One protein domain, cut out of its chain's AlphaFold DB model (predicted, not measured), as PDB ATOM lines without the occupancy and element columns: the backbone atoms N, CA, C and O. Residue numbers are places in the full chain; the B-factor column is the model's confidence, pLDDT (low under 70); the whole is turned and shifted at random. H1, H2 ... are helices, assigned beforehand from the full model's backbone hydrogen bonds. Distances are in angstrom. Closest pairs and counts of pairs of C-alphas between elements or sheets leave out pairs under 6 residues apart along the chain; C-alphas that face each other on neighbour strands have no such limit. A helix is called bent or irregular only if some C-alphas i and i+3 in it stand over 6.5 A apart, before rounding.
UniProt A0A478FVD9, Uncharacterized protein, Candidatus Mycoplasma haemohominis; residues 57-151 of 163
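What this domain is: This is residues 57 to 151 of the 163 residues of an uncharacterized protein of Candidatus Mycoplasma haemohominis (UniProt A0A478FVD9). One long helix, H2, packs on the last residues of H6, which also pack on H4; H5 packs on H6, and H1 stays apart. The printed part has 95 residues with six named helices, H1 to H6 in order along the chain, which hold 55 of them, and no named strand; the class is all helix. The whole is compact, radius of gyration of the C-alphas 12.6 A, spanning 33 by 32 by 20 A.

Where its parts are: Find C-alpha 71 at (22.512, 53.149, -4.140); H2, residues 71 to 91, runs 29.4 A from there, irregular, with C-alphas 72 and 75 7.5 A apart. H6, residues 138 to 150, ends at (33.868, 51.477, 5.566). H1 is 60 to 63, H3 99 to 102, H4 116 to 124, H5 128 to 131.

How they stand to each other: H2 touches H6 with residues 80 to 85; closest are C-alphas 80 and 149, 6.4 A. H6 touches H4 with residues 146 to 150 at a steep tilt of 53 degrees; closest are C-alphas 150 and 120, 5.7 A. Every O i to N i+4 pair is within hydrogen-bond range in H4 and H6, 13 of 17 in H2.

The domain as a whole: The printed part has no cut, one long link, H3 to H4, and pLDDT under 70 at residues 93 to 95 and 135 to 136.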
ATOM      1  N   GLY A  57      31.719  61.130  10.760       93.12
ATOM      2  CA  GLY A  57      31.436  61.567   9.390       93.12
ATOM      3  C   GLY A  57      31.445  63.086   9.187       93.12
ATOM      4  O   GLY A  57      31.409  63.542   8.048       93.12
ATOM      5  N   ALA A  58      31.523  63.888  10.255       93.06
ATOM      6  CA  ALA A  58      31.610  65.348  10.151       93.06
ATOM      7  C   ALA A  58      33.044  65.844   9.885       93.06
ATOM      8  O   ALA A  58      33.236  66.983   9.462       93.06
ATOM      9  N   SER A  59      34.070  65.012  10.117       92.00
ATOM     10  CA  SER A  59      35.459  65.390   9.827       92.00
ATOM     11  C   SER A  59      35.728  65.367   8.327       92.00
ATOM     12  O   SER A  59      35.608  64.317   7.699       92.00
ATOM     13  N   VAL A  60      36.179  66.493   7.768       89.50
ATOM     14  CA  VAL A  60      36.534  66.626   6.341       89.50
ATOM     15  C   VAL A  60      37.547  65.559   5.907       89.50
ATOM     16  O   VAL A  60      37.409  64.972   4.836       89.50
ATOM     17  N   GLN A  61      38.528  65.242   6.759       90.25
ATOM     18  CA  GLN A  61      39.521  64.199   6.480       90.25
ATOM     19  C   GLN A  61      38.903  62.795   6.434       90.25
ATOM     20  O   GLN A  61      39.330  61.953   5.643       90.25
ATOM     21  N   ASN A  62      37.901  62.525   7.270       93.81
ATOM     22  CA  ASN A  62      37.191  61.249   7.237       93.81
ATOM     23  C   ASN A  62      36.252  61.194   6.032       93.81
ATOM     24  O   ASN A  62      36.132  60.148   5.401       93.81
ATOM     25  N   GLN A  63      35.633  62.317   5.660       93.06
ATOM     26  CA  GLN A  63      34.681  62.372   4.556       93.06
ATOM     27  C   GLN A  63      35.284  61.970   3.212       93.06
ATOM     28  O   GLN A  63      34.589  61.380   2.391       93.06
ATOM     29  N   SER A  64      36.569  62.243   2.979       92.50
ATOM     30  CA  SER A  64      37.260  61.826   1.753       92.50
ATOM     31  C   SER A  64      37.623  60.339   1.717       92.50
ATOM     32  O   SER A  64      38.164  59.875   0.718       92.50
ATOM     33  N   GLN A  65      37.383  59.599   2.801       94.56
ATOM     34  CA  GLN A  65      37.770  58.193   2.941       94.56
ATOM     35  C   GLN A  65      36.562  57.287   3.173       94.56
ATOM     36  O   GLN A  65      36.517  56.189   2.626       94.56
ATOM     37  N   LEU A  66      35.600  57.740   3.978       95.31
ATOM     38  CA  LEU A  66      34.388  57.008   4.326       95.31
ATOM     39  C   LEU A  66      33.467  56.886   3.110       95.31
ATOM     40  O   LEU A  66      33.172  57.883   2.452       95.31
ATOM     41  N   VAL A  67      33.014  55.670   2.814       96.19
ATOM     42  CA  VAL A  67      32.112  55.392   1.689       96.19
ATOM     43  C   VAL A  67      30.675  55.711   2.077       96.19
ATOM     44  O   VAL A  67      30.204  55.258   3.119       96.19
ATOM     45  N   ALA A  68      29.986  56.480   1.233       96.12
ATOM     46  CA  ALA A  68      28.623  56.937   1.480       96.12
ATOM     47  C   ALA A  68      27.586  55.820   1.336       96.12
ATOM     48  O   ALA A  68      27.680  54.992   0.428       96.12
ATOM     49  N   ASP A  69      26.555  55.842   2.178       95.00
ATOM     50  CA  ASP A  69      25.372  54.999   2.016       95.00
ATOM     51  C   ASP A  69      24.471  55.546   0.897       95.00
ATOM     52  O   ASP A  69      23.553  56.332   1.115       95.00
ATOM     53  N   THR A  70      24.782  55.160  -0.338       93.62
ATOM     54  CA  THR A  70      24.025  55.518  -1.541       93.62
ATOM     55  C   THR A  70      23.875  54.303  -2.443       93.62
ATOM     56  O   THR A  70      24.751  53.435  -2.486       93.62
ATOM     57  N   GLU A  71      22.797  54.259  -3.225       93.81
ATOM     58  CA  GLU A  71      22.512  53.149  -4.140       93.81
ATOM     59  C   GLU A  71      23.640  52.942  -5.159       93.81
ATOM     60  O   GLU A  71      23.960  51.810  -5.522       93.81
ATOM     61  N   LYS A  72      24.338  54.020  -5.539       94.12
ATOM     62  CA  LYS A  72      25.509  53.963  -6.426       94.12
ATOM     63  C   LYS A  72      26.687  53.171  -5.841       94.12
ATOM     64  O   LYS A  72      27.530  52.709  -6.602       94.12
ATOM     65  N   ASN A  73      26.740  52.998  -4.521       95.75
ATOM     66  CA  ASN A  73      27.774  52.234  -3.822       95.75
ATOM     67  C   ASN A  73      27.360  50.795  -3.506       95.75
ATOM     68  O   ASN A  73      28.135  50.069  -2.881       95.75
ATOM     69  N   LYS A  74      26.177  50.351  -3.944       95.62
ATOM     70  CA  LYS A  74      25.687  48.988  -3.708       95.62
ATOM     71  C   LYS A  74      26.711  47.923  -4.094       95.62
ATOM     72  O   LYS A  74      27.030  47.058  -3.281       95.62
ATOM     73  N   ASP A  75      27.276  48.026  -5.296       95.06
ATOM     74  CA  ASP A  75      28.263  47.062  -5.789       95.06
ATOM     75  C   ASP A  75      29.556  47.083  -4.967       95.06
ATOM     76  O   ASP A  75      30.151  46.033  -4.725       95.06
ATOM     77  N   TRP A  76      29.976  48.258  -4.489       95.75
ATOM     78  CA  TRP A  76      31.143  48.381  -3.618       95.75
ATOM     79  C   TRP A  76      30.905  47.710  -2.264       95.75
ATOM     80  O   TRP A  76      31.727  46.904  -1.832       95.75
ATOM     81  N   PHE A  77      29.766  47.971  -1.616       96.62
ATOM     82  CA  PHE A  77      29.450  47.362  -0.324       96.62
ATOM     83  C   PHE A  77      29.309  45.841  -0.425       96.62
ATOM     84  O   PHE A  77      29.835  45.114   0.420       96.62
ATOM     85  N   GLU A  78      28.648  45.345  -1.473       95.94
ATOM     86  CA  GLU A  78      28.574  43.909  -1.762       95.94
ATOM     87  C   GLU A  78      29.960  43.308  -1.999       95.94
ATOM     88  O   GLU A  78      30.269  42.218  -1.507       95.94
ATOM     89  N   TRP A  79      30.831  44.029  -2.705       94.88
ATOM     90  CA  TRP A  79      32.198  43.589  -2.923       94.88
ATOM     91  C   TRP A  79      33.005  43.534  -1.623       94.88
ATOM     92  O   TRP A  79      33.656  42.521  -1.370       94.88
ATOM     93  N   VAL A  80      32.937  44.562  -0.771       95.50
ATOM     94  CA  VAL A  80      33.640  44.581   0.523       95.50
ATOM     95  C   VAL A  80      33.133  43.474   1.434       95.50
ATOM     96  O   VAL A  80      33.944  42.784   2.057       95.50
ATOM     97  N   TYR A  81      31.819  43.253   1.481       95.19
ATOM     98  CA  TYR A  81      31.250  42.157   2.251       95.19
ATOM     99  C   TYR A  81      31.858  40.815   1.826       95.19
ATOM    100  O   TYR A  81      32.453  40.126   2.653       95.19
ATOM    101  N   LYS A  82      31.798  40.478   0.533       94.06
ATOM    102  CA  LYS A  82      32.213  39.159   0.029       94.06
ATOM    103  C   LYS A  82      33.729  38.959  -0.035       94.06
ATOM    104  O   LYS A  82      34.203  37.840   0.124       94.06
ATOM    105  N   ASN A  83      34.507  40.019  -0.263       92.00
ATOM    106  CA  ASN A  83      35.960  39.908  -0.458       92.00
ATOM    107  C   ASN A  83      36.778  40.263   0.787       92.00
ATOM    108  O   ASN A  83      37.907  39.795   0.919       92.00
ATOM    109  N   LYS A  84      36.241  41.080   1.701       91.75
ATOM    110  CA  LYS A  84      36.955  41.515   2.911       91.75
ATOM    111  C   LYS A  84      36.302  40.959   4.176       91.75
ATOM    112  O   LYS A  84      36.965  40.259   4.942       91.75
ATOM    113  N   LEU A  85      35.019  41.239   4.409       92.81
ATOM    114  CA  LEU A  85      34.376  40.934   5.693       92.81
ATOM    115  C   LEU A  85      34.084  39.438   5.880       92.81
ATOM    116  O   LEU A  85      34.511  38.851   6.874       92.81
ATOM    117  N   GLU A  86      33.404  38.803   4.929       91.75
ATOM    118  CA  GLU A  86      33.036  37.384   4.979       91.75
ATOM    119  C   GLU A  86      34.269  36.464   5.089       91.75
ATOM    120  O   GLU A  86      34.314  35.648   6.019       91.75
ATOM    121  N   PRO A  87      35.341  36.642   4.289       90.31
ATOM    122  CA  PRO A  87      36.567  35.872   4.467       90.31
ATOM    123  C   PRO A  87      37.213  36.097   5.836       90.31
ATOM    124  O   PRO A  87      37.704  35.145   6.439       90.31
ATOM    125  N   LYS A  88      37.191  37.324   6.383       89.12
ATOM    126  CA  LYS A  88      37.736  37.597   7.727       89.12
ATOM    127  C   LYS A  88      36.908  36.903   8.816       89.12
ATOM    128  O   LYS A  88      37.494  36.383   9.770       89.12
ATOM    129  N   LYS A  89      35.575  36.833   8.667       88.12
ATOM    130  CA  LYS A  89      34.675  36.082   9.567       88.12
ATOM    131  C   LYS A  89      35.023  34.591   9.568       88.12
ATOM    132  O   LYS A  89      35.145  34.004  10.643       88.12
ATOM    133  N   ILE A  90      35.253  34.007   8.392       84.75
ATOM    134  CA  ILE A  90      35.584  32.583   8.227       84.75
ATOM    135  C   ILE A  90      37.006  32.283   8.726       84.75
ATOM    136  O   ILE A  90      37.191  31.476   9.638       84.75
ATOM    137  N   ASN A  91      38.015  32.968   8.180       77.88
ATOM    138  CA  ASN A  91      39.432  32.643   8.376       77.88
ATOM    139  C   ASN A  91      39.910  32.869   9.813       77.88
ATOM    140  O   ASN A  91      40.719  32.100  10.324       77.88
ATOM    141  N   ASN A  92      39.384  33.887  10.497       72.25
ATOM    142  CA  ASN A  92      39.752  34.163  11.885       72.25
ATOM    143  C   ASN A  92      38.755  33.589  12.897       72.25
ATOM    144  O   ASN A  92      38.893  33.860  14.087       72.25
ATOM    145  N   LYS A  93      37.732  32.829  12.474       68.75
ATOM    146  CA  LYS A  93      36.562  32.500  13.317       68.75
ATOM    147  C   LYS A  93      35.954  33.756  13.973       68.75
ATOM    148  O   LYS A  93      35.560  33.733  15.137       68.75
ATOM    149  N   GLY A  94      36.001  34.891  13.273       61.62
ATOM    150  CA  GLY A  94      35.623  36.203  13.802       61.62
ATOM    151  C   GLY A  94      36.512  36.745  14.934       61.62
ATOM    152  O   GLY A  94      36.139  37.721  15.583       61.62
ATOM    153  N   LYS A  95      37.676  36.153  15.222       66.81
ATOM    154  CA  LYS A  95      38.651  36.760  16.140       66.81
ATOM    155  C   LYS A  95      39.135  38.083  15.533       66.81
ATOM    156  O   LYS A  95      39.459  38.126  14.347       66.81
ATOM    157  N   ASN A  96      39.172  39.148  16.337       79.19
ATOM    158  CA  ASN A  96      39.536  40.511  15.914       79.19
ATOM    159  C   ASN A  96      38.553  41.164  14.916       79.19
ATOM    160  O   ASN A  96      38.968  41.905  14.024       79.19
ATOM    161  N   ILE A  97      37.264  40.832  15.042       89.25
ATOM    162  CA  ILE A  97      36.148  41.581  14.450       89.25
ATOM    163  C   ILE A  97      35.170  41.880  15.583       89.25
ATOM    164  O   ILE A  97      34.806  40.982  16.358       89.25
ATOM    165  N   THR A  98      34.751  43.128  15.689       90.94
ATOM    166  CA  THR A  98      33.746  43.583  16.648       90.94
ATOM    167  C   THR A  98      32.384  42.934  16.376       90.94
ATOM    168  O   THR A  98      32.096  42.490  15.263       90.94
ATOM    169  N   SER A  99      31.543  42.808  17.409       90.75
ATOM    170  CA  SER A  99      30.252  42.099  17.309       90.75
ATOM    171  C   SER A  99      29.366  42.647  16.192       90.75
ATOM    172  O   SER A  99      28.849  41.873  15.397       90.75
ATOM    173  N   VAL A 100      29.296  43.970  16.054       92.25
ATOM    174  CA  VAL A 100      28.468  44.626  15.036       92.25
ATOM    175  C   VAL A 100      28.821  44.195  13.606       92.25
ATOM    176  O   VAL A 100      27.931  43.912  12.814       92.25
ATOM    177  N   PHE A 101      30.107  44.034  13.277       93.62
ATOM    178  CA  PHE A 101      30.532  43.573  11.949       93.62
ATOM    179  C   PHE A 101      30.420  42.050  11.778       93.62
ATOM    180  O   PHE A 101      30.369  41.555  10.650       93.62
ATOM    181  N   LYS A 102      30.350  41.277  12.868       92.44
ATOM    182  CA  LYS A 102      30.053  39.836  12.795       92.44
ATOM    183  C   LYS A 102      28.610  39.574  12.382       92.44
ATOM    184  O   LYS A 102      28.374  38.609  11.653       92.44
ATOM    185  N   ASP A 103      27.696  40.436  12.809       92.69
ATOM    186  CA  ASP A 103      26.258  40.281  12.586       92.69
ATOM    187  C   ASP A 103      25.824  40.693  11.169       92.69
ATOM    188  O   ASP A 103      24.733  40.335  10.728       92.69
ATOM    189  N   VAL A 104      26.703  41.360  10.414       95.19
ATOM    190  CA  VAL A 104      26.475  41.702   9.003       95.19
ATOM    191  C   VAL A 104      26.326  40.433   8.155       95.19
ATOM    192  O   VAL A 104      27.184  39.544   8.195       95.19
ATOM    193  N   THR A 105      25.262  40.369   7.356       95.38
ATOM    194  CA  THR A 105      24.899  39.240   6.481       95.38
ATOM    195  C   THR A 105      24.950  39.569   4.988       95.38
ATOM    196  O   THR A 105      24.968  38.645   4.174       95.38
ATOM    197  N   SER A 106      25.005  40.848   4.607       95.25
ATOM    198  CA  SER A 106      25.267  41.271   3.226       95.25
ATOM    199  C   SER A 106      25.904  42.661   3.160       95.25
ATOM    200  O   SER A 106      26.056  43.347   4.173       95.25
ATOM    201  N   GLY A 107      26.304  43.083   1.959       95.31
ATOM    202  CA  GLY A 107      26.909  44.394   1.754       95.31
ATOM    203  C   GLY A 107      25.895  45.527   1.830       95.31
ATOM    204  O   GLY A 107      26.122  46.509   2.533       95.31
ATOM    205  N   TYR A 108      24.776  45.392   1.125       95.69
ATOM    206  CA  TYR A 108      23.824  46.483   0.950       95.69
ATOM    207  C   TYR A 108      22.387  46.074   1.290       95.69
ATOM    208  O   TYR A 108      21.944  44.976   0.948       95.69
ATOM    209  N   GLY A 109      21.647  46.987   1.919       94.69
ATOM    210  CA  GLY A 109      20.215  46.864   2.187       94.69
ATOM    211  C   GLY A 109      19.711  47.937   3.152       94.69
ATOM    212  O   GLY A 109      20.417  48.903   3.441       94.69
ATOM    213  N   ASP A 110      18.493  47.758   3.664       91.06
ATOM    214  CA  ASP A 110      17.803  48.783   4.466       91.06
ATOM    215  C   ASP A 110      17.820  48.516   5.980       91.06
ATOM    216  O   ASP A 110      17.660  49.438   6.778       91.06
ATOM    217  N   ASN A 111      18.049  47.269   6.399       87.38
ATOM    218  CA  ASN A 111      18.207  46.899   7.805       87.38
ATOM    219  C   ASN A 111      19.492  47.481   8.427       87.38
ATOM    220  O   ASN A 111      20.604  47.223   7.961       87.38
ATOM    221  N   THR A 112      19.336  48.201   9.540       83.12
ATOM    222  CA  THR A 112      20.405  48.968  10.186       83.12
ATOM    223  C   THR A 112      21.507  48.146  10.844       83.12
ATOM    224  O   THR A 112      22.573  48.687  11.120       83.12
ATOM    225  N   THR A 113      21.275  46.861  11.117       86.88
ATOM    226  CA  THR A 113      22.229  46.014  11.857       86.88
ATOM    227  C   THR A 113      22.789  44.856  11.043       86.88
ATOM    228  O   THR A 113      23.741  44.215  11.478       86.88
ATOM    229  N   GLN A 114      22.220  44.578   9.870       91.81
ATOM    230  CA  GLN A 114      22.556  43.389   9.080       91.81
ATOM    231  C   GLN A 114      23.270  43.703   7.768       91.81
ATOM    232  O   GLN A 114      23.894  42.811   7.194       91.81
ATOM    233  N   HIS A 115      23.219  44.946   7.295       96.06
ATOM    234  CA  HIS A 115      23.867  45.334   6.046       96.06
ATOM    235  C   HIS A 115      25.028  46.279   6.305       96.06
ATOM    236  O   HIS A 115      24.924  47.212   7.106       96.06
ATOM    237  N   LEU A 116      26.143  46.029   5.617       96.81
ATOM    238  CA  LEU A 116      27.380  46.773   5.819       96.81
ATOM    239  C   LEU A 116      27.190  48.278   5.594       96.81
ATOM    240  O   LEU A 116      27.685  49.061   6.399       96.81
ATOM    241  N   ASN A 117      26.438  48.678   4.564       96.88
ATOM    242  CA  ASN A 117      26.137  50.085   4.285       96.88
ATOM    243  C   ASN A 117      25.514  50.797   5.492       96.88
ATOM    244  O   ASN A 117      25.993  51.855   5.897       96.88
ATOM    245  N   LYS A 118      24.512  50.181   6.129       96.06
ATOM    246  CA  LYS A 118      23.841  50.781   7.283       96.06
ATOM    247  C   LYS A 118      24.661  50.710   8.562       96.06
ATOM    248  O   LYS A 118      24.627  51.650   9.354       96.06
ATOM    249  N   VAL A 119      25.418  49.632   8.761       96.44
ATOM    250  CA  VAL A 119      26.348  49.531   9.892       96.44
ATOM    251  C   VAL A 119      27.383  50.650   9.803       96.44
ATOM    252  O   VAL A 119      27.545  51.400  10.766       96.44
ATOM    253  N   CYS A 120      28.018  50.830   8.644       96.31
ATOM    254  CA  CYS A 120      28.955  51.922   8.406       96.31
ATOM    255  C   CYS A 120      28.301  53.292   8.644       96.31
ATOM    256  O   CYS A 120      28.811  54.064   9.454       96.31
ATOM    257  N   GLU A 121      27.132  53.550   8.049       95.00
ATOM    258  CA  GLU A 121      26.384  54.802   8.233       95.00
ATOM    259  C   GLU A 121      26.113  55.112   9.712       95.00
ATOM    260  O   GLU A 121      26.390  56.213  10.193       95.00
ATOM    261  N   SER A 122      25.658  54.116  10.477       94.81
ATOM    262  CA  SER A 122      25.405  54.273  11.913       94.81
ATOM    263  C   SER A 122      26.670  54.651  12.692       94.81
ATOM    264  O   SER A 122      26.609  55.414  13.656       94.81
ATOM    265  N   HIS A 123      27.837  54.164  12.258       94.94
ATOM    266  CA  HIS A 123      29.117  54.493  12.872       94.94
ATOM    267  C   HIS A 123      29.629  55.877  12.484       94.94
ATOM    268  O   HIS A 123      30.308  56.513  13.289       94.94
ATOM    269  N   TYR A 124      29.272  56.387  11.309       94.81
ATOM    270  CA  TYR A 124      29.629  57.747  10.904       94.81
ATOM    271  C   TYR A 124      28.922  58.797  11.762       94.81
ATOM    272  O   TYR A 124      29.482  59.858  12.031       94.81
ATOM    273  N   GLN A 125      27.715  58.478  12.231       94.50
ATOM    274  CA  GLN A 125      26.892  59.342  13.076       94.50
ATOM    275  C   GLN A 125      27.306  59.326  14.554       94.50
ATOM    276  O   GLN A 125      26.813  60.139  15.339       94.50
ATOM    277  N   LYS A 126      28.207  58.420  14.950       93.56
ATOM    278  CA  LYS A 126      28.721  58.340  16.319       93.56
ATOM    279  C   LYS A 126      29.780  59.405  16.590       93.56
ATOM    280  O   LYS A 126      30.523  59.780  15.677       93.56
ATOM    281  N   PRO A 127      29.901  59.869  17.842       92.81
ATOM    282  CA  PRO A 127      30.933  60.818  18.222       92.81
ATOM    283  C   PRO A 127      32.334  60.191  18.117       92.81
ATOM    284  O   PRO A 127      32.542  59.018  18.431       92.81
ATOM    285  N   LYS A 128      33.325  60.987  17.700       91.12
ATOM    286  CA  LYS A 128      34.720  60.547  17.499       91.12
ATOM    287  C   LYS A 128      35.348  59.873  18.729       91.12
ATOM    288  O   LYS A 128      36.180  58.980  18.579       91.12
ATOM    289  N   ASN A 129      34.941  60.260  19.939       89.25
ATOM    290  CA  ASN A 129      35.449  59.684  21.188       89.25
ATOM    291  C   ASN A 129      35.073  58.201  21.388       89.25
ATOM    292  O   ASN A 129      35.773  57.499  22.112       89.25
ATOM    293  N   GLU A 130      34.039  57.686  20.713       89.00
ATOM    294  CA  GLU A 130      33.738  56.246  20.712       89.00
ATOM    295  C   GLU A 130      34.837  55.421  20.020       89.00
ATOM    296  O   GLU A 130      34.916  54.207  20.221       89.00
ATOM    297  N   PHE A 131      35.720  56.077  19.260       89.62
ATOM    298  CA  PHE A 131      36.809  55.470  18.497       89.62
ATOM    299  C   PHE A 131      38.204  55.807  19.054       89.62
ATOM    300  O   PHE A 131      39.203  55.295  18.550       89.62
ATOM    301  N   SER A 132      38.312  56.642  20.096       82.50
ATOM    302  CA  SER A 132      39.591  57.148  20.630       82.50
ATOM    303  C   SER A 132      40.230  56.246  21.699       82.50
ATOM    304  O   SER A 132      40.914  56.728  22.601       82.50
ATOM    305  N   GLY A 133      39.979  54.937  21.650       75.12
ATOM    306  CA  GLY A 133      40.482  53.995  22.650       75.12
ATOM    307  C   GLY A 133      41.926  53.534  22.409       75.12
ATOM    308  O   GLY A 133      42.472  53.663  21.316       75.12
ATOM    309  N   THR A 134      42.557  52.966  23.440       74.12
ATOM    310  CA  THR A 134      43.911  52.385  23.353       74.12
ATOM    311  C   THR A 134      43.906  51.044  22.610       74.12
ATOM    312  O   THR A 134      42.854  50.436  22.427       74.12
ATOM    313  N   ASN A 135      45.083  50.539  22.220       63.03
ATOM    314  CA  ASN A 135      45.250  49.358  21.354       63.03
ATOM    315  C   ASN A 135      44.541  48.066  21.815       63.03
ATOM    316  O   ASN A 135      44.339  47.171  20.997       63.03
ATOM    317  N   ALA A 136      44.171  47.964  23.096       64.25
ATOM    318  CA  ALA A 136      43.472  46.818  23.688       64.25
ATOM    319  C   ALA A 136      41.972  47.071  23.957       64.25
ATOM    320  O   ALA A 136      41.308  46.242  24.572       64.25
ATOM    321  N   SER A 137      41.443  48.227  23.552       76.75
ATOM    322  CA  SER A 137      40.048  48.605  23.786       76.75
ATOM    323  C   SER A 137      39.135  48.196  22.630       76.75
ATOM    324  O   SER A 137      39.535  48.195  21.463       76.75
ATOM    325  N   THR A 138      37.868  47.946  22.954       82.81
ATOM    326  CA  THR A 138      36.794  47.712  21.976       82.81
ATOM    327  C   THR A 138      36.643  48.873  20.991       82.81
ATOM    328  O   THR A 138      36.371  48.645  19.818       82.81
ATOM    329  N   SER A 139      36.890  50.109  21.433       86.44
ATOM    330  CA  SER A 139      36.905  51.311  20.590       86.44
ATOM    331  C   SER A 139      37.988  51.280  19.511       86.44
ATOM    332  O   SER A 139      37.738  51.674  18.376       86.44
ATOM    333  N   HIS A 140      39.187  50.791  19.835       86.88
ATOM    334  CA  HIS A 140      40.273  50.664  18.863       86.88
ATOM    335  C   HIS A 140      40.012  49.538  17.852       86.88
ATOM    336  O   HIS A 140      40.274  49.705  16.662       86.88
ATOM    337  N   GLU A 141      39.467  48.403  18.298       89.94
ATOM    338  CA  GLU A 141      39.034  47.339  17.382       89.94
ATOM    339  C   GLU A 141      37.924  47.827  16.450       89.94
ATOM    340  O   GLU A 141      37.983  47.595  15.244       89.94
ATOM    341  N   LEU A 142      36.958  48.572  16.995       92.31
ATOM    342  CA  LEU A 142      35.875  49.155  16.219       92.31
ATOM    343  C   LEU A 142      36.406  50.138  15.175       92.31
ATOM    344  O   LEU A 142      36.016  50.056  14.014       92.31
ATOM    345  N   LYS A 143      37.331  51.022  15.564       93.19
ATOM    346  CA  LYS A 143      38.001  51.938  14.635       93.19
ATOM    347  C   LYS A 143      38.637  51.173  13.475       93.19
ATOM    348  O   LYS A 143      38.388  51.513  12.324       93.19
ATOM    349  N   LYS A 144      39.386  50.107  13.769       91.94
ATOM    350  CA  LYS A 144      40.018  49.271  12.739       91.94
ATOM    351  C   LYS A 144      39.008  48.601  11.822       91.94
ATOM    352  O   LYS A 144      39.269  48.476  10.630       91.94
ATOM    353  N   ASP A 145      37.889  48.113  12.342       94.00
ATOM    354  CA  ASP A 145      36.866  47.506  11.491       94.00
ATOM    355  C   ASP A 145      36.206  48.555  10.582       94.00
ATOM    356  O   ASP A 145      36.072  48.307   9.386       94.00
ATOM    357  N   VAL A 146      35.906  49.756  11.093       95.00
ATOM    358  CA  VAL A 146      35.414  50.869  10.260       95.00
ATOM    359  C   VAL A 146      36.452  51.258   9.201       95.00
ATOM    360  O   VAL A 146      36.108  51.399   8.033       95.00
ATOM    361  N   GLU A 147      37.733  51.357   9.553       94.75
ATOM    362  CA  GLU A 147      38.807  51.620   8.586       94.75
ATOM    363  C   GLU A 147      38.878  50.535   7.504       94.75
ATOM    364  O   GLU A 147      38.952  50.849   6.321       94.75
ATOM    365  N   ASN A 148      38.782  49.257   7.865       93.44
ATOM    366  CA  ASN A 148      38.902  48.157   6.905       93.44
ATOM    367  C   ASN A 148      37.683  48.002   5.982       93.44
ATOM    368  O   ASN A 148      37.842  47.580   4.833       93.44
ATOM    369  N   PHE A 149      36.478  48.272   6.488       95.44
ATOM    370  CA  PHE A 149      35.228  47.906   5.810       95.44
ATOM    371  C   PHE A 149      34.380  49.087   5.354       95.44
ATOM    372  O   PHE A 149      33.497  48.903   4.523       95.44
ATOM    373  N   CYS A 150      34.644  50.282   5.869       96.50
ATOM    374  CA  CYS A 150      33.868  51.477   5.566       96.50
ATOM    375  C   CYS A 150      34.696  52.551   4.841       96.50
ATOM    376  O   CYS A 150      34.151  53.596   4.493       96.50
ATOM    377  N   THR A 151      35.993  52.318   4.588       96.06
ATOM    378  CA  THR A 151      36.843  53.250   3.823       96.06
ATOM    379  C   THR A 151      37.239  52.705   2.458       96.06
ATOM    380  O   THR A 151      37.451  51.500   2.291       96.06
TER     381      THR A 151